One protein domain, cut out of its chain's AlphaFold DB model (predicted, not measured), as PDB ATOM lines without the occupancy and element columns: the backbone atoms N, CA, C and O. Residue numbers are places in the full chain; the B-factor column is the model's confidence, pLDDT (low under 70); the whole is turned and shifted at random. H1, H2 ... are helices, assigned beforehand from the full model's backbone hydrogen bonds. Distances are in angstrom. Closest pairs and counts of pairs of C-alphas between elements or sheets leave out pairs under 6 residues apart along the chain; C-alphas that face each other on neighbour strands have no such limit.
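This is residues 12 to 25, 37 to 155 and 168 to 185 of the 296 residues of an uncharacterized protein of Caenorhabditis elegans (UniProt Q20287). Two rough layers of three helices pack on each other, H2, H4 and H6 in one and H3, H5 and H7 in the other, with the helical hairpin of H4 and H5 in the middle. H1 lies beyond H2 at one end, and the long loop of residues 92 to 123 runs out over H4, on the side turned away from H5. The helices of the first layer run one way and those of the second run broadly back, with H7 slanted across H5. The printed part has 151 residues with seven named helices, in the order H1 to H7, and no named strand; the class is all helix, with 80 residues in the named helices. The whole is compact, with a radius of gyration of the C-alphas of 15.3 A, and spans 47 by 39 by 33 A.

The longest helix, H3, holds residues 58 to 74 and measures 23.9 A from first to last C-alpha; it begins with C-alpha 58 at (267.447, 283.385, 413.647). Before it come H1, residues 17 to 25 and 12.3 A long, beginning with C-alpha 17 at (271.532, 276.411, 418.498), and H2, residues 45 to 52 and 10.7 A. After it come H4, residues 80 to 91, 16.8 A, and H5, residues 124 to 138, 20.5 A. H6 holds residues 148 to 155, 10.4 A, and H7 holds residues 172 to 182, 15.1 A, ending with C-alpha 182 at (237.002, 276.891, 400.396).

H3 touches H5 with residues 64 to 71 alone, at a shallow tilt of 25 degrees, the same way; the closest C-alphas are those of Val 68 and Tyr 137, 5.2 A apart. H3 touches H2 with residues 60 to 64 alone, at a steep tilt of 47 degrees, opposite ways, closest at the C-alphas of Trp 50 and Ala 60, 5.3 A. The two hubs, H4 and H5, touch three helices each and form a helical hairpin at a shallow tilt of 26 degrees, opposite ways, with the C-alphas of Ile 91 and Gly 127 closest, 4.8 A apart. H4 touches H2 with residues 86 to 90 alone, at a shallow tilt of 27 degrees, the same way; the C-alphas of Leu 51 and Ala 90 are closest, 5.8 A. With residues 80 to 84 alone, H4 touches H6 at a shallow tilt of 7 degrees, the same way, closest at the C-alphas of His 80 and Glu 150, 5.9 A. H5 touches H7 with residues 132 to 138 alone, at a steep tilt of 50 degrees, the same way; the C-alphas of Arg 136 and Asp 173 are closest, 5.0 A. H6 and H7 touch at a shallow tilt of 19 degrees, opposite ways, with the C-alphas of Arg 151 and Ile 181 closest, 6.3 A. H1 touches no helix but is near H2, with 7 pairs of C-alphas within 10 A. In H1, H2, H3, H4, H5, H6 and H7 every O i to N i+4 pair is within hydrogen-bond range.

The two C-alphas farthest apart are those of Arg 18 and Gly 185, 47.3 A. Residues 26 to 36 are not printed, and C-alphas 25 and 37 are 18.2 A apart across that cut; residues 156 to 167 are not printed either, with 13.8 A between C-alphas 155 and 168. The link from H4 to H5, 32 residues, is long. The mean pLDDT of the printed part is 74.6; 50 residues are under 70, namely 12 to 24, 39 to 46, 49, 101 to 126, and 184 to 185.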
ATOM      1  N   GLY A  12     260.318 272.827 425.554       50.13
ATOM      2  CA  GLY A  12     260.257 272.083 424.286       50.13
ATOM      3  C   GLY A  12     260.512 272.898 423.016       50.13
ATOM      4  O   GLY A  12     260.223 272.402 421.933       50.13
ATOM      5  N   LEU A  13     261.005 274.135 423.125       55.58
ATOM      6  CA  LEU A  13     261.347 274.955 421.961       55.58
ATOM      7  C   LEU A  13     262.856 275.018 421.818       55.58
ATOM      8  O   LEU A  13     263.556 275.286 422.793       55.58
ATOM      9  N   PHE A  14     263.349 274.828 420.598       57.13
ATOM     10  CA  PHE A  14     264.754 275.073 420.322       57.13
ATOM     11  C   PHE A  14     265.037 276.576 420.375       57.13
ATOM     12  O   PHE A  14     264.788 277.309 419.414       57.13
ATOM     13  N   THR A  15     265.504 277.045 421.530       57.96
ATOM     14  CA  THR A  15     265.935 278.434 421.733       57.96
ATOM     15  C   THR A  15     267.441 278.585 421.572       57.96
ATOM     16  O   THR A  15     267.896 279.638 421.140       57.96
ATOM     17  N   GLU A  16     268.212 277.534 421.859       61.12
ATOM     18  CA  GLU A  16     269.662 277.512 421.675       61.12
ATOM     19  C   GLU A  16     270.039 276.679 420.447       61.12
ATOM     20  O   GLU A  16     269.520 275.581 420.233       61.12
ATOM     21  N   SER A  17     271.012 277.149 419.661       63.16
ATOM     22  CA  SER A  17     271.532 276.411 418.498       63.16
ATOM     23  C   SER A  17     272.018 275.003 418.862       63.16
ATOM     24  O   SER A  17     271.967 274.097 418.034       63.16
ATOM     25  N   ARG A  18     272.455 274.796 420.112       68.18
ATOM     26  CA  ARG A  18     272.864 273.487 420.631       68.18
ATOM     27  C   ARG A  18     271.711 272.487 420.654       68.18
ATOM     28  O   ARG A  18     271.914 271.339 420.270       68.18
ATOM     29  N   ASP A  19     270.523 272.909 421.067       62.16
ATOM     30  CA  ASP A  19     269.367 272.018 421.151       62.16
ATOM     31  C   ASP A  19     268.884 271.633 419.743       62.16
ATOM     32  O   ASP A  19     268.566 270.468 419.496       62.16
ATOM     33  N   ILE A  20     268.945 272.578 418.791       60.60
ATOM     34  CA  ILE A  20     268.691 272.313 417.363       60.60
ATOM     35  C   ILE A  20     269.661 271.251 416.843       60.60
ATOM     36  O   ILE A  20     269.239 270.301 416.189       60.60
ATOM     37  N   MET A  21     270.955 271.380 417.154       67.29
ATOM     38  CA  MET A  21     271.964 270.402 416.742       67.29
ATOM     39  C   MET A  21     271.704 269.015 417.337       67.29
ATOM     40  O   MET A  21     271.837 268.024 416.627       67.29
ATOM     41  N   VAL A  22     271.320 268.927 418.614       65.52
ATOM     42  CA  VAL A  22     270.984 267.646 419.261       65.52
ATOM     43  C   VAL A  22     269.783 266.994 418.578       65.52
ATOM     44  O   VAL A  22     269.800 265.793 418.316       65.52
ATOM     45  N   TYR A  23     268.759 267.773 418.231       58.22
ATOM     46  CA  TYR A  23     267.608 267.258 417.496       58.22
ATOM     47  C   TYR A  23     267.955 266.835 416.072       58.22
ATOM     48  O   TYR A  23     267.529 265.768 415.643       58.22
ATOM     49  N   GLN A  24     268.758 267.622 415.355       63.00
ATOM     50  CA  GLN A  24     269.253 267.251 414.028       63.00
ATOM     51  C   GLN A  24     270.044 265.942 414.083       63.00
ATOM     52  O   GLN A  24     269.796 265.061 413.271       63.00
ATOM     53  N   GLN A  25     270.912 265.767 415.084       70.20
ATOM     54  CA  GLN A  25     271.638 264.513 415.298       70.20
ATOM     55  C   GLN A  25     270.688 263.343 415.566       70.20
ATOM     56  O   GLN A  25     270.786 262.320 414.896       70.20
ATOM     57  N   ALA A  37     266.340 249.917 408.080       77.27
ATOM     58  CA  ALA A  37     265.133 249.102 408.174       77.27
ATOM     59  C   ALA A  37     264.285 249.053 406.882       77.27
ATOM     60  O   ALA A  37     263.217 248.444 406.899       77.27
ATOM     61  N   ASN A  38     264.725 249.670 405.773       73.53
ATOM     62  CA  ASN A  38     263.941 249.838 404.534       73.53
ATOM     63  C   ASN A  38     262.543 250.455 404.756       73.53
ATOM     64  O   ASN A  38     261.585 250.123 404.061       73.53
ATOM     65  N   LEU A  39     262.425 251.358 405.729       59.09
ATOM     66  CA  LEU A  39     261.219 252.146 405.968       59.09
ATOM     67  C   LEU A  39     261.258 253.422 405.118       59.09
ATOM     68  O   LEU A  39     262.336 253.974 404.879       59.09
ATOM     69  N   GLU A  40     260.090 253.908 404.683       54.11
ATOM     70  CA  GLU A  40     259.982 255.191 403.979       54.11
ATOM     71  C   GLU A  40     260.631 256.308 404.818       54.11
ATOM     72  O   GLU A  40     260.337 256.493 406.008       54.11
ATOM     73  N   LEU A  41     261.574 257.018 404.191       54.66
ATOM     74  CA  LEU A  41     262.190 258.212 404.756       54.66
ATOM     75  C   LEU A  41     261.149 259.329 404.727       54.66
ATOM     76  O   LEU A  41     260.668 259.690 403.657       54.66
ATOM     77  N   ASP A  42     260.824 259.874 405.894       53.88
ATOM     78  CA  ASP A  42     259.918 261.013 406.007       53.88
ATOM     79  C   ASP A  42     260.632 262.263 405.457       53.88
ATOM     80  O   ASP A  42     261.612 262.750 406.030       53.88
ATOM     81  N   SER A  43     260.208 262.741 404.285       50.53
ATOM     82  CA  SER A  43     260.828 263.874 403.583       50.53
ATOM     83  C   SER A  43     260.546 265.227 404.242       50.53
ATOM     84  O   SER A  43     261.157 266.233 403.882       50.53
ATOM     85  N   ASP A  44     259.691 265.261 405.262       56.47
ATOM     86  CA  ASP A  44     259.071 266.479 405.794       56.47
ATOM     87  C   ASP A  44     259.859 267.205 406.892       56.47
ATOM     88  O   ASP A  44     259.374 268.067 407.634       56.47
ATOM     89  N   SER A  45     261.137 266.862 406.989       58.85
ATOM     90  CA  SER A  45     261.974 267.169 408.139       58.85
ATOM     91  C   SER A  45     262.250 268.662 408.380       58.85
ATOM     92  O   SER A  45     262.650 269.035 409.485       58.85
ATOM     93  N   HIS A  46     262.070 269.525 407.376       66.95
ATOM     94  CA  HIS A  46     262.391 270.952 407.480       66.95
ATOM     95  C   HIS A  46     261.245 271.779 408.054       66.95
ATOM     96  O   HIS A  46     261.492 272.602 408.935       66.95
ATOM     97  N   VAL A  47     260.008 271.530 407.612       75.85
ATOM     98  CA  VAL A  47     258.831 272.235 408.134       75.85
ATOM     99  C   VAL A  47     258.610 271.838 409.588       75.85
ATOM    100  O   VAL A  47     258.503 272.714 410.441       75.85
ATOM    101  N   GLY A  48     258.681 270.538 409.899       71.39
ATOM    102  CA  GLY A  48     258.621 270.052 411.278       71.39
ATOM    103  C   GLY A  48     259.688 270.698 412.165       71.39
ATOM    104  O   GLY A  48     259.362 271.279 413.195       71.39
ATOM    105  N   MET A  49     260.958 270.694 411.743       69.86
ATOM    106  CA  MET A  49     262.040 271.327 412.510       69.86
ATOM    107  C   MET A  49     261.818 272.830 412.716       69.86
ATOM    108  O   MET A  49     262.014 273.324 413.825       69.86
ATOM    109  N   TRP A  50     261.382 273.554 411.684       82.61
ATOM    110  CA  TRP A  50     261.050 274.972 411.806       82.61
ATOM    111  C   TRP A  50     259.917 275.205 412.814       82.61
ATOM    112  O   TRP A  50     260.062 276.042 413.705       82.61
ATOM    113  N   LEU A  51     258.841 274.419 412.740       78.31
ATOM    114  CA  LEU A  51     257.710 274.511 413.663       78.31
ATOM    115  C   LEU A  51     258.097 274.194 415.109       78.31
ATOM    116  O   LEU A  51     257.399 274.618 416.028       78.31
ATOM    117  N   LEU A  52     259.184 273.457 415.348       70.63
ATOM    118  CA  LEU A  52     259.717 273.166 416.686       70.63
ATOM    119  C   LEU A  52     260.635 274.272 417.231       70.63
ATOM    120  O   LEU A  52     260.830 274.372 418.445       70.63
ATOM    121  N   CYS A  53     261.193 275.112 416.362       72.08
ATOM    122  CA  CYS A  53     262.018 276.237 416.783       72.08
ATOM    123  C   CYS A  53     261.149 277.388 417.310       72.08
ATOM    124  O   CYS A  53     259.995 277.563 416.908       72.08
ATOM    125  N   HIS A  54     261.705 278.194 418.219       73.85
ATOM    126  CA  HIS A  54     261.054 279.441 418.622       73.85
ATOM    127  C   HIS A  54     260.980 280.396 417.410       73.85
ATOM    128  O   HIS A  54     261.982 280.501 416.701       73.85
ATOM    129  N   PRO A  55     259.858 281.099 417.160       75.24
ATOM    130  CA  PRO A  55     259.716 281.995 416.005       75.24
ATOM    131  C   PRO A  55     260.807 283.068 415.931       75.24
ATOM    132  O   PRO A  55     261.286 283.364 414.844       75.24
ATOM    133  N   ASP A  56     261.247 283.583 417.082       76.92
ATOM    134  CA  ASP A  56     262.315 284.593 417.171       76.92
ATOM    135  C   ASP A  56     263.744 284.030 417.029       76.92
ATOM    136  O   ASP A  56     264.715 284.769 417.166       76.92
ATOM    137  N   ASN A  57     263.914 282.723 416.809       78.91
ATOM    138  CA  ASN A  57     265.238 282.150 416.571       78.91
ATOM    139  C   ASN A  57     265.691 282.466 415.135       78.91
ATOM    140  O   ASN A  57     264.977 282.149 414.183       78.91
ATOM    141  N   ASP A  58     266.899 283.011 414.962       81.06
ATOM    142  CA  ASP A  58     267.447 283.385 413.647       81.06
ATOM    143  C   ASP A  58     267.380 282.245 412.617       81.06
ATOM    144  O   ASP A  58     267.081 282.476 411.442       81.06
ATOM    145  N   LEU A  59     267.605 280.994 413.047       76.94
ATOM    146  CA  LEU A  59     267.486 279.835 412.165       76.94
ATOM    147  C   LEU A  59     266.034 279.604 411.739       76.94
ATOM    148  O   LEU A  59     265.786 279.340 410.564       76.94
ATOM    149  N   ALA A  60     265.079 279.722 412.665       79.80
ATOM    150  CA  ALA A  60     263.659 279.563 412.363       79.80
ATOM    151  C   ALA A  60     263.198 280.609 411.342       79.80
ATOM    152  O   ALA A  60     262.543 280.261 410.360       79.80
ATOM    153  N   ILE A  61     263.608 281.867 411.529       83.51
ATOM    154  CA  ILE A  61     263.310 282.977 410.617       83.51
ATOM    155  C   ILE A  61     263.917 282.714 409.231       83.51
ATOM    156  O   ILE A  61     263.231 282.862 408.213       83.51
ATOM    157  N   ALA A  62     265.183 282.290 409.170       83.57
ATOM    158  CA  ALA A  62     265.874 281.993 407.915       83.57
ATOM    159  C   ALA A  62     265.244 280.806 407.165       83.57
ATOM    160  O   ALA A  62     265.021 280.882 405.949       83.57
ATOM    161  N   MET A  63     264.914 279.728 407.885       84.55
ATOM    162  CA  MET A  63     264.217 278.563 407.337       84.55
ATOM    163  C   MET A  63     262.849 278.956 406.793       84.55
ATOM    164  O   MET A  63     262.559 278.684 405.632       84.55
ATOM    165  N   TYR A  64     262.038 279.647 407.593       87.90
ATOM    166  CA  TYR A  64     260.710 280.098 407.194       87.90
ATOM    167  C   TYR A  64     260.742 280.969 405.940       87.90
ATOM    168  O   TYR A  64     260.038 280.692 404.971       87.90
ATOM    169  N   THR A  65     261.609 281.984 405.923       86.80
ATOM    170  CA  THR A  65     261.741 282.908 404.788       86.80
ATOM    171  C   THR A  65     262.115 282.159 403.510       86.80
ATOM    172  O   THR A  65     261.564 282.424 402.441       86.80
ATOM    173  N   THR A  66     263.014 281.179 403.622       85.57
ATOM    174  CA  THR A  66     263.414 280.332 402.496       85.57
ATOM    175  C   THR A  66     262.265 279.438 402.033       85.57
ATOM    176  O   THR A  66     261.994 279.383 400.837       85.57
ATOM    177  N   MET A  67     261.558 278.781 402.957       86.40
ATOM    178  CA  MET A  67     260.445 277.879 402.641       86.40
ATOM    179  C   MET A  67     259.277 278.611 401.978       86.40
ATOM    180  O   MET A  67     258.788 278.152 400.953       86.40
ATOM    181  N   VAL A  68     258.870 279.774 402.494       87.60
ATOM    182  CA  VAL A  68     257.796 280.588 401.893       87.60
ATOM    183  C   VAL A  68     258.161 281.035 400.480       87.60
ATOM    184  O   VAL A  68     257.324 280.971 399.581       87.60
ATOM    185  N   ARG A  69     259.413 281.458 400.266       85.68
ATOM    186  CA  ARG A  69     259.904 281.840 398.936       85.68
ATOM    187  C   ARG A  69     259.861 280.654 397.967       85.68
ATOM    188  O   ARG A  69     259.337 280.790 396.867       85.68
ATOM    189  N   LEU A  70     260.368 279.494 398.387       84.83
ATOM    190  CA  LEU A  70     260.369 278.279 397.569       84.83
ATOM    191  C   LEU A  70     258.953 277.764 397.281       84.83
ATOM    192  O   LEU A  70     258.700 277.339 396.160       84.83
ATOM    193  N   ALA A  71     258.027 277.842 398.241       85.72
ATOM    194  CA  ALA A  71     256.631 277.458 398.036       85.72
ATOM    195  C   ALA A  71     255.976 278.277 396.915       85.72
ATOM    196  O   ALA A  71     255.326 277.702 396.045       85.72
ATOM    197  N   GLY A  72     256.218 279.593 396.889       80.74
ATOM    198  CA  GLY A  72     255.719 280.473 395.831       80.74
ATOM    199  C   GLY A  72     256.395 280.260 394.469       80.74
ATOM    200  O   GLY A  72     255.724 280.322 393.444       80.74
ATOM    201  N   GLU A  73     257.705 279.992 394.440       85.79
ATOM    202  CA  GLU A  73     258.466 279.806 393.190       85.79
ATOM    203  C   GLU A  73     258.261 278.427 392.547       85.79
ATOM    204  O   GLU A  73     258.250 278.320 391.323       85.79
ATOM    205  N   LEU A  74     258.124 277.375 393.358       84.07
ATOM    206  CA  LEU A  74     258.106 275.982 392.897       84.07
ATOM    207  C   LEU A  74     256.717 275.339 392.938       84.07
ATOM    208  O   LEU A  74     256.592 274.190 392.529       84.07
ATOM    209  N   SER A  75     255.691 276.049 393.430       80.51
ATOM    210  CA  SER A  75     254.337 275.498 393.626       80.51
ATOM    211  C   SER A  75     254.363 274.163 394.379       80.51
ATOM    212  O   SER A  75     253.762 273.185 393.945       80.51
ATOM    213  N   LEU A  76     255.097 274.126 395.499       82.85
ATOM    214  CA  LEU A  76     255.314 272.907 396.285       82.85
ATOM    215  C   LEU A  76     253.981 272.257 396.659       82.85
ATOM    216  O   LEU A  76     253.147 272.900 397.291       82.85
ATOM    217  N   GLU A  77     253.785 271.002 396.272       83.45
ATOM    218  CA  GLU A  77     252.603 270.228 396.646       83.45
ATOM    219  C   GLU A  77     252.684 269.813 398.119       83.45
ATOM    220  O   GLU A  77     253.754 269.467 398.621       83.45
ATOM    221  N   VAL A  78     251.545 269.858 398.812       84.97
ATOM    222  CA  VAL A  78     251.408 269.406 400.202       84.97
ATOM    223  C   VAL A  78     250.274 268.395 400.297       84.97
ATOM    224  O   VAL A  78     249.234 268.565 399.658       84.97
ATOM    225  N   THR A  79     250.466 267.338 401.085       85.61
ATOM    226  CA  THR A  79     249.424 266.324 401.291       85.61
ATOM    227  C   THR A  79     248.533 266.675 402.482       85.61
ATOM    228  O   THR A  79     248.884 267.501 403.328       85.61
ATOM    229  N   HIS A  80     247.369 266.027 402.564       87.13
ATOM    230  CA  HIS A  80     246.465 266.132 403.710       87.13
ATOM    231  C   HIS A  80     247.192 265.848 405.031       87.13
ATOM    232  O   HIS A  80     247.121 266.641 405.972       87.13
ATOM    233  N   ASP A  81     247.936 264.742 405.079       83.00
ATOM    234  CA  ASP A  81     248.627 264.291 406.284       83.00
ATOM    235  C   ASP A  81     249.712 265.277 406.725       83.00
ATOM    236  O   ASP A  81     249.872 265.503 407.926       83.00
ATOM    237  N   ASP A  82     250.419 265.906 405.778       84.21
ATOM    238  CA  ASP A  82     251.418 266.937 406.077       84.21
ATOM    239  C   ASP A  82     250.753 268.145 406.741       84.21
ATOM    240  O   ASP A  82     251.185 268.584 407.807       84.21
ATOM    241  N   ILE A  83     249.650 268.638 406.164       89.77
ATOM    242  CA  ILE A  83     248.927 269.800 406.689       89.77
ATOM    243  C   ILE A  83     248.449 269.535 408.118       89.77
ATOM    244  O   ILE A  83     248.714 270.353 409.002       89.77
ATOM    245  N   ILE A  84     247.778 268.407 408.375       86.85
ATOM    246  CA  ILE A  84     247.264 268.133 409.723       86.85
ATOM    247  C   ILE A  84     248.407 267.879 410.712       86.85
ATOM    248  O   ILE A  84     248.355 268.362 411.846       86.85
ATOM    249  N   ALA A  85     249.464 267.171 410.302       81.30
ATOM    250  CA  ALA A  85     250.619 266.936 411.162       81.30
ATOM    251  C   ALA A  85     251.337 268.239 411.534       81.30
ATOM    252  O   ALA A  85     251.729 268.433 412.689       81.30
ATOM    253  N   TRP A  86     251.487 269.157 410.581       86.78
ATOM    254  CA  TRP A  86     252.087 270.462 410.817       86.78
ATOM    255  C   TRP A  86     251.195 271.368 411.656       86.78
ATOM    256  O   TRP A  86     251.712 272.018 412.560       86.78
ATOM    257  N   LEU A  87     249.876 271.377 411.430       87.75
ATOM    258  CA  LEU A  87     248.929 272.099 412.286       87.75
ATOM    259  C   LEU A  87     249.009 271.588 413.723       87.75
ATOM    260  O   LEU A  87     249.211 272.384 414.638       87.75
ATOM    261  N   GLY A  88     248.962 270.266 413.913       79.86
ATOM    262  CA  GLY A  88     249.132 269.639 415.223       79.86
ATOM    263  C   GLY A  88     250.468 270.016 415.860       79.86
ATOM    264  O   GLY A  88     250.527 270.416 417.019       79.86
ATOM    265  N   THR A  89     251.550 270.014 415.079       78.62
ATOM    266  CA  THR A  89     252.866 270.452 415.559       78.62
ATOM    267  C   THR A  89     252.869 271.929 415.957       78.62
ATOM    268  O   THR A  89     253.409 272.251 417.015       78.62
ATOM    269  N   ALA A  90     252.271 272.822 415.165       82.09
ATOM    270  CA  ALA A  90     252.225 274.262 415.420       82.09
ATOM    271  C   ALA A  90     251.471 274.590 416.716       82.09
ATOM    272  O   ALA A  90     251.978 275.351 417.541       82.09
ATOM    273  N   ILE A  91     250.321 273.947 416.939       78.81
ATOM    274  CA  ILE A  91     249.502 274.142 418.146       78.81
ATOM    275  C   ILE A  91     249.889 273.219 419.308       78.81
ATOM    276  O   ILE A  91     249.316 273.314 420.389       78.81
ATOM    277  N   ARG A  92     250.894 272.354 419.112       72.89
ATOM    278  CA  ARG A  92     251.422 271.403 420.108       72.89
ATOM    279  C   ARG A  92     250.413 270.333 420.546       72.89
ATOM    280  O   ARG A  92     250.398 269.924 421.708       72.89
ATOM    281  N   CYS A  93     249.617 269.834 419.606       72.81
ATOM    282  CA  CYS A  93     248.666 268.748 419.814       72.81
ATOM    283  C   CYS A  93     248.978 267.532 418.921       72.81
ATOM    284  O   CYS A  93     249.726 267.619 417.944       72.81
ATOM    285  N   HIS A  94     248.379 266.383 419.242       71.49
ATOM    286  CA  HIS A  94     248.449 265.219 418.357       71.49
ATOM    287  C   HIS A  94     247.529 265.449 417.144       71.49
ATOM    288  O   HIS A  94     246.417 265.944 417.348       71.49
ATOM    289  N   PRO A  95     247.892 265.041 415.914       75.71
ATOM    290  CA  PRO A  95     247.075 265.273 414.717       75.71
ATOM    291  C   PRO A  95     245.668 264.672 414.848       75.71
ATOM    292  O   PRO A  95     244.678 265.268 414.437       75.71
ATOM    293  N   SER A  96     245.551 263.538 415.548       74.76
ATOM    294  CA  SER A  96     244.261 262.888 415.830       74.76
ATOM    295  C   SER A  96     243.327 263.673 416.765       74.76
ATOM    296  O   SER A  96     242.264 263.160 417.098       74.76
ATOM    297  N   GLN A  97     243.764 264.803 417.327       76.34
ATOM    298  CA  GLN A  97     242.916 265.706 418.117       76.34
ATOM    299  C   GLN A  97     242.293 266.806 417.248       76.34
ATOM    300  O   GLN A  97     241.352 267.454 417.696       76.34
ATOM    301  N   LEU A  98     242.804 267.009 416.027       79.37
ATOM    302  CA  LEU A  98     242.320 268.023 415.093       79.37
ATOM    303  C   LEU A  98     241.218 267.527 414.163       79.37
ATOM    304  O   LEU A  98     240.401 268.326 413.719       79.37
ATOM    305  N   VAL A  99     241.173 266.226 413.889       76.70
ATOM    306  CA  VAL A  99     240.155 265.603 413.034       76.70
ATOM    307  C   VAL A  99     239.398 264.531 413.817       76.70
ATOM    308  O   VAL A  99     239.982 263.902 414.711       76.70
ATOM    309  N   PRO A 100     238.110 264.287 413.521       70.36
ATOM    310  CA  PRO A 100     237.392 263.182 414.135       70.36
ATOM    311  C   PRO A 100     238.046 261.844 413.775       70.36
ATOM    312  O   PRO A 100     238.455 261.604 412.641       70.36
ATOM    313  N   ARG A 101     238.112 260.936 414.755       59.12
ATOM    314  CA  ARG A 101     238.481 259.534 414.529       59.12
ATOM    315  C   ARG A 101     237.283 258.807 413.916       59.12
ATOM    316  O   ARG A 101     236.574 258.090 414.616       59.12
ATOM    317  N   GLY A 102     237.020 259.066 412.643       52.94
ATOM    318  CA  GLY A 102     235.941 258.444 411.881       52.94
ATOM    319  C   GLY A 102     236.433 257.797 410.594       52.94
ATOM    320  O   GLY A 102     237.629 257.738 410.320       52.94
ATOM    321  N   GLU A 103     235.485 257.309 409.798       44.37
ATOM    322  CA  GLU A 103     235.736 256.595 408.539       44.37
ATOM    323  C   GLU A 103     236.283 257.497 407.419       44.37
ATOM    324  O   GLU A 103     236.755 256.983 406.411       44.37
ATOM    325  N   ALA A 104     236.222 258.825 407.582       46.36
ATOM    326  CA  ALA A 104     236.420 259.759 406.477       46.36
ATOM    327  C   ALA A 104     237.867 259.789 405.958       46.36
ATOM    328  O   ALA A 104     238.059 259.653 404.759       46.36
ATOM    329  N   VAL A 105     238.885 259.922 406.818       51.23
ATOM    330  CA  VAL A 105     240.307 259.819 406.432       51.23
ATOM    331  C   VAL A 105     241.134 259.446 407.668       51.23
ATOM    332  O   VAL A 105     241.045 260.104 408.704       51.23
ATOM    333  N   SER A 106     241.967 258.405 407.578       49.37
ATOM    334  CA  SER A 106     242.959 258.099 408.615       49.37
ATOM    335  C   SER A 106     244.200 258.970 408.424       49.37
ATOM    336  O   SER A 106     244.860 258.851 407.395       49.37
ATOM    337  N   ILE A 107     244.563 259.781 409.418       53.39
ATOM    338  CA  ILE A 107     245.873 260.444 409.432       53.39
ATOM    339  C   ILE A 107     246.938 259.390 409.727       53.39
ATOM    340  O   ILE A 107     246.824 258.663 410.717       53.39
ATOM    341  N   ARG A 108     247.992 259.316 408.908       51.06
ATOM    342  CA  ARG A 108     249.192 258.554 409.279       51.06
ATOM    343  C   ARG A 108     249.779 259.151 410.557       51.06
ATOM    344  O   ARG A 108     250.076 260.343 410.586       51.06
ATOM    345  N   ASP A 109     249.979 258.334 411.591       47.61
ATOM    346  CA  ASP A 109     250.655 258.749 412.827       47.61
ATOM    347  C   ASP A 109     252.081 259.235 412.500       47.61
ATOM    348  O   ASP A 109     253.039 258.458 412.445       47.61
ATOM    349  N   LYS A 110     252.230 260.538 412.245       47.24
ATOM    350  CA  LYS A 110     253.529 261.202 412.193       47.24
ATOM    351  C   LYS A 110     253.960 261.508 413.626       47.24
ATOM    352  O   LYS A 110     253.123 261.907 414.438       47.24
ATOM    353  N   PRO A 111     255.248 261.340 413.964       41.31
ATOM    354  CA  PRO A 111     255.744 261.664 415.292       41.31
ATOM    355  C   PRO A 111     255.567 263.162 415.562       41.31
ATOM    356  O   PRO A 111     256.375 263.987 415.142       41.31
ATOM    357  N   THR A 112     254.506 263.523 416.278       45.31
ATOM    358  CA  THR A 112     254.362 264.851 416.874       45.31
ATOM    359  C   THR A 112     255.040 264.874 418.236       45.31
ATOM    360  O   THR A 112     255.228 263.830 418.867       45.31
ATOM    361  N   LEU A 113     255.409 266.067 418.715       44.67
ATOM    362  CA  LEU A 113     255.838 266.226 420.105       44.67
ATOM    363  C   LEU A 113     254.825 265.557 421.048       44.67
ATOM    364  O   LEU A 113     253.629 265.546 420.733       44.67
ATOM    365  N   PRO A 114     255.276 265.019 422.198       42.86
ATOM    366  CA  PRO A 114     254.360 264.521 423.209       42.86
ATOM    367  C   PRO A 114     253.331 265.609 423.506       42.86
ATOM    368  O   PRO A 114     253.692 266.718 423.903       42.86
ATOM    369  N   THR A 115     252.061 265.282 423.259       47.14
ATOM    370  CA  THR A 115     250.910 266.110 423.622       47.14
ATOM    371  C   THR A 115     251.079 266.595 425.043       47.14
ATOM    372  O   THR A 115     251.412 265.778 425.909       47.14
ATOM    373  N   ASP A 116     250.817 267.881 425.297       44.10
ATOM    374  CA  ASP A 116     250.657 268.330 426.674       44.10
ATOM    375  C   ASP A 116     249.565 267.448 427.308       44.10
ATOM    376  O   ASP A 116     248.414 267.471 426.858       44.10
ATOM    377  N   PRO A 117     249.906 266.622 428.317       38.15
ATOM    378  CA  PRO A 117     248.969 265.670 428.900       38.15
ATOM    379  C   PRO A 117     247.788 266.355 429.599       38.15
ATOM    380  O   PRO A 117     246.894 265.667 430.086       38.15
ATOM    381  N   ARG A 118     247.783 267.691 429.698       36.69
ATOM    382  CA  ARG A 118     246.753 268.457 430.400       36.69
ATOM    383  C   ARG A 118     245.665 269.028 429.504       36.69
ATOM    384  O   ARG A 118     244.726 269.582 430.063       36.69
ATOM    385  N   GLY A 119     245.759 268.892 428.176       42.11
ATOM    386  CA  GLY A 119     244.705 269.340 427.254       42.11
ATOM    387  C   GLY A 119     244.263 270.795 427.466       42.11
ATOM    388  O   GLY A 119     243.113 271.120 427.204       42.11
ATOM    389  N   GLY A 120     245.141 271.641 428.009       41.17
ATOM    390  CA  GLY A 120     244.779 272.949 428.537       41.17
ATOM    391  C   GLY A 120     245.955 273.901 428.416       41.17
ATOM    392  O   GLY A 120     246.956 273.748 429.115       41.17
ATOM    393  N   ASP A 121     245.789 274.859 427.511       49.21
ATOM    394  CA  ASP A 121     246.704 275.922 427.112       49.21
ATOM    395  C   ASP A 121     247.965 275.451 426.370       49.21
ATOM    396  O   ASP A 121     249.050 275.314 426.944       49.21
ATOM    397  N   TRP A 122     247.851 275.333 425.038       61.56
ATOM    398  CA  TRP A 122     248.970 275.656 424.141       61.56
ATOM    399  C   TRP A 122     249.755 276.866 424.672       61.56
ATOM    400  O   TRP A 122     249.192 277.770 425.291       61.56
ATOM    401  N   ASN A 123     251.071 276.920 424.448       59.66
ATOM    402  CA  ASN A 123     251.811 278.152 424.723       59.66
ATOM    403  C   ASN A 123     251.310 279.217 423.741       59.66
ATOM    404  O   ASN A 123     251.836 279.300 422.633       59.66
ATOM    405  N   THR A 124     250.272 279.957 424.137       62.42
ATOM    406  CA  THR A 124     249.451 280.813 423.274       62.42
ATOM    407  C   THR A 124     250.333 281.686 422.394       62.42
ATOM    408  O   THR A 124     250.227 281.615 421.179       62.42
ATOM    409  N   GLY A 125     251.318 282.382 422.971       66.71
ATOM    410  CA  GLY A 125     252.198 283.277 422.212       66.71
ATOM    411  C   GLY A 125     252.983 282.595 421.081       66.71
ATOM    412  O   GLY A 125     253.065 283.121 419.969       66.71
ATOM    413  N   VAL A 126     253.539 281.406 421.329       69.96
ATOM    414  CA  VAL A 126     254.314 280.676 420.311       69.96
ATOM    415  C   VAL A 126     253.394 279.913 419.362       69.96
ATOM    416  O   VAL A 126     253.604 279.962 418.156       69.96
ATOM    417  N   GLY A 127     252.372 279.235 419.885       76.19
ATOM    418  CA  GLY A 127     251.424 278.450 419.096       76.19
ATOM    419  C   GLY A 127     250.637 279.309 418.110       76.19
ATOM    420  O   GLY A 127     250.542 278.944 416.940       76.19
ATOM    421  N   ILE A 128     250.168 280.487 418.536       83.33
ATOM    422  CA  ILE A 128     249.483 281.457 417.670       83.33
ATOM    423  C   ILE A 128     250.424 281.907 416.552       83.33
ATOM    424  O   ILE A 128     250.088 281.785 415.375       83.33
ATOM    425  N   THR A 129     251.638 282.342 416.903       85.35
ATOM    426  CA  THR A 129     252.629 282.806 415.920       85.35
ATOM    427  C   THR A 129     252.970 281.710 414.907       85.35
ATOM    428  O   THR A 129     252.880 281.947 413.703       85.35
ATOM    429  N   GLN A 130     253.292 280.494 415.363       84.79
ATOM    430  CA  GLN A 130     253.646 279.394 414.459       84.79
ATOM    431  C   GLN A 130     252.481 278.938 413.599       84.79
ATOM    432  O   GLN A 130     252.691 278.617 412.432       84.79
ATOM    433  N   THR A 131     251.258 278.969 414.121       88.98
ATOM    434  CA  THR A 131     250.068 278.654 413.329       88.98
ATOM    435  C   THR A 131     249.849 279.701 412.243       88.98
ATOM    436  O   THR A 131     249.703 279.345 411.077       88.98
ATOM    437  N   CYS A 132     249.914 280.993 412.572       90.88
ATOM    438  CA  CYS A 132     249.780 282.074 411.593       90.88
ATOM    439  C   CYS A 132     250.848 281.993 410.491       90.88
ATOM    440  O   CYS A 132     250.525 282.090 409.305       90.88
ATOM    441  N   LEU A 133     252.112 281.763 410.858       90.63
ATOM    442  CA  LEU A 133     253.194 281.600 409.887       90.63
ATOM    443  C   LEU A 133     253.024 280.320 409.053       90.63
ATOM    444  O   LEU A 133     253.278 280.337 407.849       90.63
ATOM    445  N   LEU A 134     252.561 279.218 409.650       92.34
ATOM    446  CA  LEU A 134     252.298 277.974 408.924       92.34
ATOM    447  C   LEU A 134     251.196 278.177 407.886       92.34
ATOM    448  O   LEU A 134     251.369 277.795 406.734       92.34
ATOM    449  N   LEU A 135     250.096 278.826 408.264       93.84
ATOM    450  CA  LEU A 135     248.990 279.128 407.355       93.84
ATOM    451  C   LEU A 135     249.438 280.061 406.223       93.84
ATOM    452  O   LEU A 135     249.046 279.862 405.071       93.84
ATOM    453  N   ARG A 136     250.345 281.006 406.500       92.56
ATOM    454  CA  ARG A 136     250.990 281.810 405.455       92.56
ATOM    455  C   ARG A 136     251.816 280.956 404.496       92.56
ATOM    456  O   ARG A 136     251.673 281.133 403.286       92.56
ATOM    457  N   TYR A 137     252.645 280.043 404.997       92.10
ATOM    458  CA  TYR A 137     253.408 279.103 404.167       92.10
ATOM    459  C   TYR A 137     252.485 278.229 403.305       92.10
ATOM    460  O   TYR A 137     252.604 278.230 402.081       92.10
ATOM    461  N   LEU A 138     251.492 277.584 403.920       92.78
ATOM    462  CA  LEU A 138     250.511 276.734 403.242       92.78
ATOM    463  C   LEU A 138     249.694 277.498 402.192       92.78
ATOM    464  O   LEU A 138     249.360 276.951 401.143       92.78
ATOM    465  N   SER A 139     249.434 278.793 402.411       90.62
ATOM    466  CA  SER A 139     248.784 279.657 401.418       90.62
ATOM    467  C   SER A 139     249.583 279.841 400.125       90.62
ATOM    468  O   SER A 139     249.005 280.331 399.154       90.62
ATOM    469  N   GLN A 140     250.867 279.470 400.096       89.81
ATOM    470  CA  GLN A 140     251.730 279.505 398.910       89.81
ATOM    471  C   GLN A 140     251.900 278.128 398.248       89.81
ATOM    472  O   GLN A 140     252.127 278.070 397.045       89.81
ATOM    473  N   CYS A 141     251.750 277.031 398.992       89.96
ATOM    474  CA  CYS A 141     251.871 275.661 398.473       89.96
ATOM    475  C   CYS A 141     250.745 275.303 397.493       89.96
ATOM    476  O   CYS A 141     249.660 275.862 397.593       89.96
ATOM    477  N   SER A 142     250.935 274.369 396.564       87.45
ATOM    478  CA  SER A 142     249.829 273.815 395.772       87.45
ATOM    479  C   SER A 142     248.940 272.905 396.630       87.45
ATOM    480  O   SER A 142     249.435 272.126 397.440       87.45
ATOM    481  N   LEU A 143     247.622 273.013 396.441       88.48
ATOM    482  CA  LEU A 143     246.602 272.210 397.130       88.48
ATOM    483  C   LEU A 143     245.881 271.263 396.157       88.48
ATOM    484  O   LEU A 143     244.857 270.679 396.506       88.48
ATOM    485  N   ASP A 144     246.362 271.159 394.919       84.88
ATOM    486  CA  ASP A 144     245.631 270.531 393.812       84.88
ATOM    487  C   ASP A 144     245.451 269.017 393.998       84.88
ATOM    488  O   ASP A 144     244.491 268.452 393.485       84.88
ATOM    489  N   GLN A 145     246.323 268.381 394.787       83.40
ATOM    490  CA  GLN A 145     246.258 266.953 395.112       83.40
ATOM    491  C   GLN A 145     245.220 266.613 396.193       83.40
ATOM    492  O   GLN A 145     244.895 265.443 396.366       83.40
ATOM    493  N   LEU A 146     244.704 267.604 396.932       88.12
ATOM    494  CA  LEU A 146     243.726 267.348 397.989       88.12
ATOM    495  C   LEU A 146     242.353 267.057 397.384       88.12
ATOM    496  O   LEU A 146     241.757 267.920 396.725       88.12
ATOM    497  N   SER A 147     241.831 265.874 397.690       89.45
ATOM    498  CA  SER A 147     240.440 265.501 397.449       89.45
ATOM    499  C   SER A 147     239.470 266.392 398.234       89.45
ATOM    500  O   SER A 147     239.852 267.138 399.141       89.45
ATOM    501  N   ILE A 148     238.187 266.331 397.881       88.92
ATOM    502  CA  ILE A 148     237.139 267.125 398.540       88.92
ATOM    503  C   ILE A 148     237.030 266.755 400.028       88.92
ATOM    504  O   ILE A 148     236.958 267.652 400.868       88.92
ATOM    505  N   ASP A 149     237.121 265.465 400.360       88.41
ATOM    506  CA  ASP A 149     237.086 264.979 401.745       88.41
ATOM    507  C   ASP A 149     238.311 265.442 402.547       88.41
ATOM    508  O   ASP A 149     238.196 265.898 403.685       88.41
ATOM    509  N   GLU A 150     239.499 265.410 401.940       89.89
ATOM    510  CA  GLU A 150     240.722 265.923 402.566       89.89
ATOM    511  C   GLU A 150     240.656 267.436 402.796       89.89
ATOM    512  O   GLU A 150     241.069 267.928 403.847       89.89
ATOM    513  N   ARG A 151     240.092 268.190 401.847       91.24
ATOM    514  CA  ARG A 151     239.853 269.632 402.007       91.24
ATOM    515  C   ARG A 151     238.875 269.914 403.137       91.24
ATOM    516  O   ARG A 151     239.130 270.824 403.925       91.24
ATOM    517  N   ALA A 152     237.795 269.141 403.240       90.57
ATOM    518  CA  ALA A 152     236.826 269.260 404.322       90.57
ATOM    519  C   ALA A 152     237.478 268.979 405.686       90.57
ATOM    520  O   ALA A 152     237.271 269.742 406.628       90.57
ATOM    521  N   ASN A 153     238.339 267.959 405.779       89.52
ATOM    522  CA  ASN A 153     239.092 267.646 406.999       89.52
ATOM    523  C   ASN A 153     240.087 268.742 407.386       89.52
ATOM    524  O   ASN A 153     240.153 269.123 408.554       89.52
ATOM    525  N   VAL A 154     240.830 269.292 406.420       92.06
ATOM    526  CA  VAL A 154     241.738 270.426 406.659       92.06
ATOM    527  C   VAL A 154     240.956 271.650 407.129       92.06
ATOM    528  O   VAL A 154     241.345 272.285 408.108       92.06
ATOM    529  N   LEU A 155     239.836 271.967 406.474       93.03
ATOM    530  CA  LEU A 155     238.980 273.083 406.863       93.03
ATOM    531  C   LEU A 155     238.427 272.894 408.279       93.03
ATOM    532  O   LEU A 155     238.505 273.813 409.090       93.03
ATOM    533  N   VAL A 168     244.303 283.693 416.029       89.19
ATOM    534  CA  VAL A 168     244.569 282.960 414.783       89.19
ATOM    535  C   VAL A 168     243.423 283.182 413.795       89.19
ATOM    536  O   VAL A 168     243.690 283.454 412.624       89.19
ATOM    537  N   ALA A 169     242.164 283.137 414.243       89.23
ATOM    538  CA  ALA A 169     240.991 283.359 413.388       89.23
ATOM    539  C   ALA A 169     240.977 284.764 412.741       89.23
ATOM    540  O   ALA A 169     240.572 284.939 411.586       89.23
ATOM    541  N   ALA A 170     241.477 285.773 413.460       89.74
ATOM    542  CA  ALA A 170     241.612 287.148 412.987       89.74
ATOM    543  C   ALA A 170     242.831 287.377 412.070       89.74
ATOM    544  O   ALA A 170     242.952 288.443 411.462       89.74
ATOM    545  N   SER A 171     243.741 286.406 411.944       91.09
ATOM    546  CA  SER A 171     244.946 286.546 411.125       91.09
ATOM    547  C   SER A 171     244.609 286.614 409.627       91.09
ATOM    548  O   SER A 171     244.000 285.684 409.088       91.09
ATOM    549  N   PRO A 172     245.061 287.651 408.891       91.83
ATOM    550  CA  PRO A 172     244.830 287.752 407.448       91.83
ATOM    551  C   PRO A 172     245.374 286.554 406.658       91.83
ATOM    552  O   PRO A 172     244.769 286.136 405.670       91.83
ATOM    553  N   ASP A 173     246.499 285.985 407.100       89.84
ATOM    554  CA  ASP A 173     247.113 284.811 406.476       89.84
ATOM    555  C   ASP A 173     246.255 283.553 406.681       89.84
ATOM    556  O   ASP A 173     246.052 282.776 405.744       89.84
ATOM    557  N   ALA A 174     245.686 283.396 407.880       90.61
ATOM    558  CA  ALA A 174     244.783 282.301 408.211       90.61
ATOM    559  C   ALA A 174     243.493 282.369 407.385       90.61
ATOM    560  O   ALA A 174     243.118 281.401 406.720       90.61
ATOM    561  N   GLN A 175     242.870 283.549 407.326       92.64
ATOM    562  CA  GLN A 175     241.675 283.782 406.516       92.64
ATOM    563  C   GLN A 175     241.935 283.565 405.022       92.64
ATOM    564  O   GLN A 175     241.104 282.988 404.318       92.64
ATOM    565  N   LYS A 176     243.100 283.993 404.516       91.65
ATOM    566  CA  LYS A 176     243.504 283.754 403.125       91.65
ATOM    567  C   LYS A 176     243.606 282.259 402.822       91.65
ATOM    568  O   LYS A 176     243.146 281.831 401.762       91.65
ATOM    569  N   PHE A 177     244.184 281.468 403.726       93.08
ATOM    570  CA  PHE A 177     244.277 280.021 403.546       93.08
ATOM    571  C   PHE A 177     242.902 279.344 403.568       93.08
ATOM    572  O   PHE A 177     242.603 278.565 402.664       93.08
ATOM    573  N   VAL A 178     242.029 279.714 404.515       92.91
ATOM    574  CA  VAL A 178     240.642 279.215 404.569       92.91
ATOM    575  C   VAL A 178     239.896 279.514 403.275       92.91
ATOM    576  O   VAL A 178     239.345 278.598 402.669       92.91
ATOM    577  N   ARG A 179     239.943 280.760 402.782       90.84
ATOM    578  CA  ARG A 179     239.320 281.122 401.498       90.84
ATOM    579  C   ARG A 179     239.870 280.286 400.345       90.84
ATOM    580  O   ARG A 179     239.109 279.891 399.471       90.84
ATOM    581  N   ARG A 180     241.167 279.970 400.342       90.02
ATOM    582  CA  ARG A 180     241.783 279.144 399.296       90.02
ATOM    583  C   ARG A 180     241.312 277.687 399.337       90.02
ATOM    584  O   ARG A 180     241.007 277.142 398.280       90.02
ATOM    585  N   ILE A 181     241.218 277.084 400.524       90.10
ATOM    586  CA  ILE A 181     240.656 275.735 400.706       90.10
ATOM    587  C   ILE A 181     239.183 275.717 400.281       90.10
ATOM    588  O   ILE A 181     238.776 274.817 399.551       90.10
ATOM    589  N   TYR A 182     238.429 276.748 400.674       86.54
ATOM    590  CA  TYR A 182     237.002 276.891 400.396       86.54
ATOM    591  C   TYR A 182     236.686 277.146 398.913       86.54
ATOM    592  O   TYR A 182     235.736 276.593 398.381       86.54
ATOM    593  N   SER A 183     237.486 277.960 398.215       77.06
ATOM    594  CA  SER A 183     237.200 278.460 396.855       77.06
ATOM    595  C   SER A 183     237.379 277.464 395.698       77.06
ATOM    596  O   SER A 183     237.230 277.855 394.538       77.06
ATOM    597  N   SER A 184     237.692 276.190 395.957       65.91
ATOM    598  CA  SER A 184     237.787 275.182 394.890       65.91
ATOM    599  C   SER A 184     236.452 275.022 394.155       65.91
ATOM    600  O   SER A 184     235.393 275.143 394.767       65.91
ATOM    601  N   GLY A 185     236.486 274.729 392.848       69.17
ATOM    602  CA  GLY A 185     235.321 274.689 391.942       69.17
ATOM    603  C   GLY A 185     234.166 273.738 392.313       69.17
ATOM    604  O   GLY A 185     233.188 273.670 391.579       69.17
TER     605      GLY A 185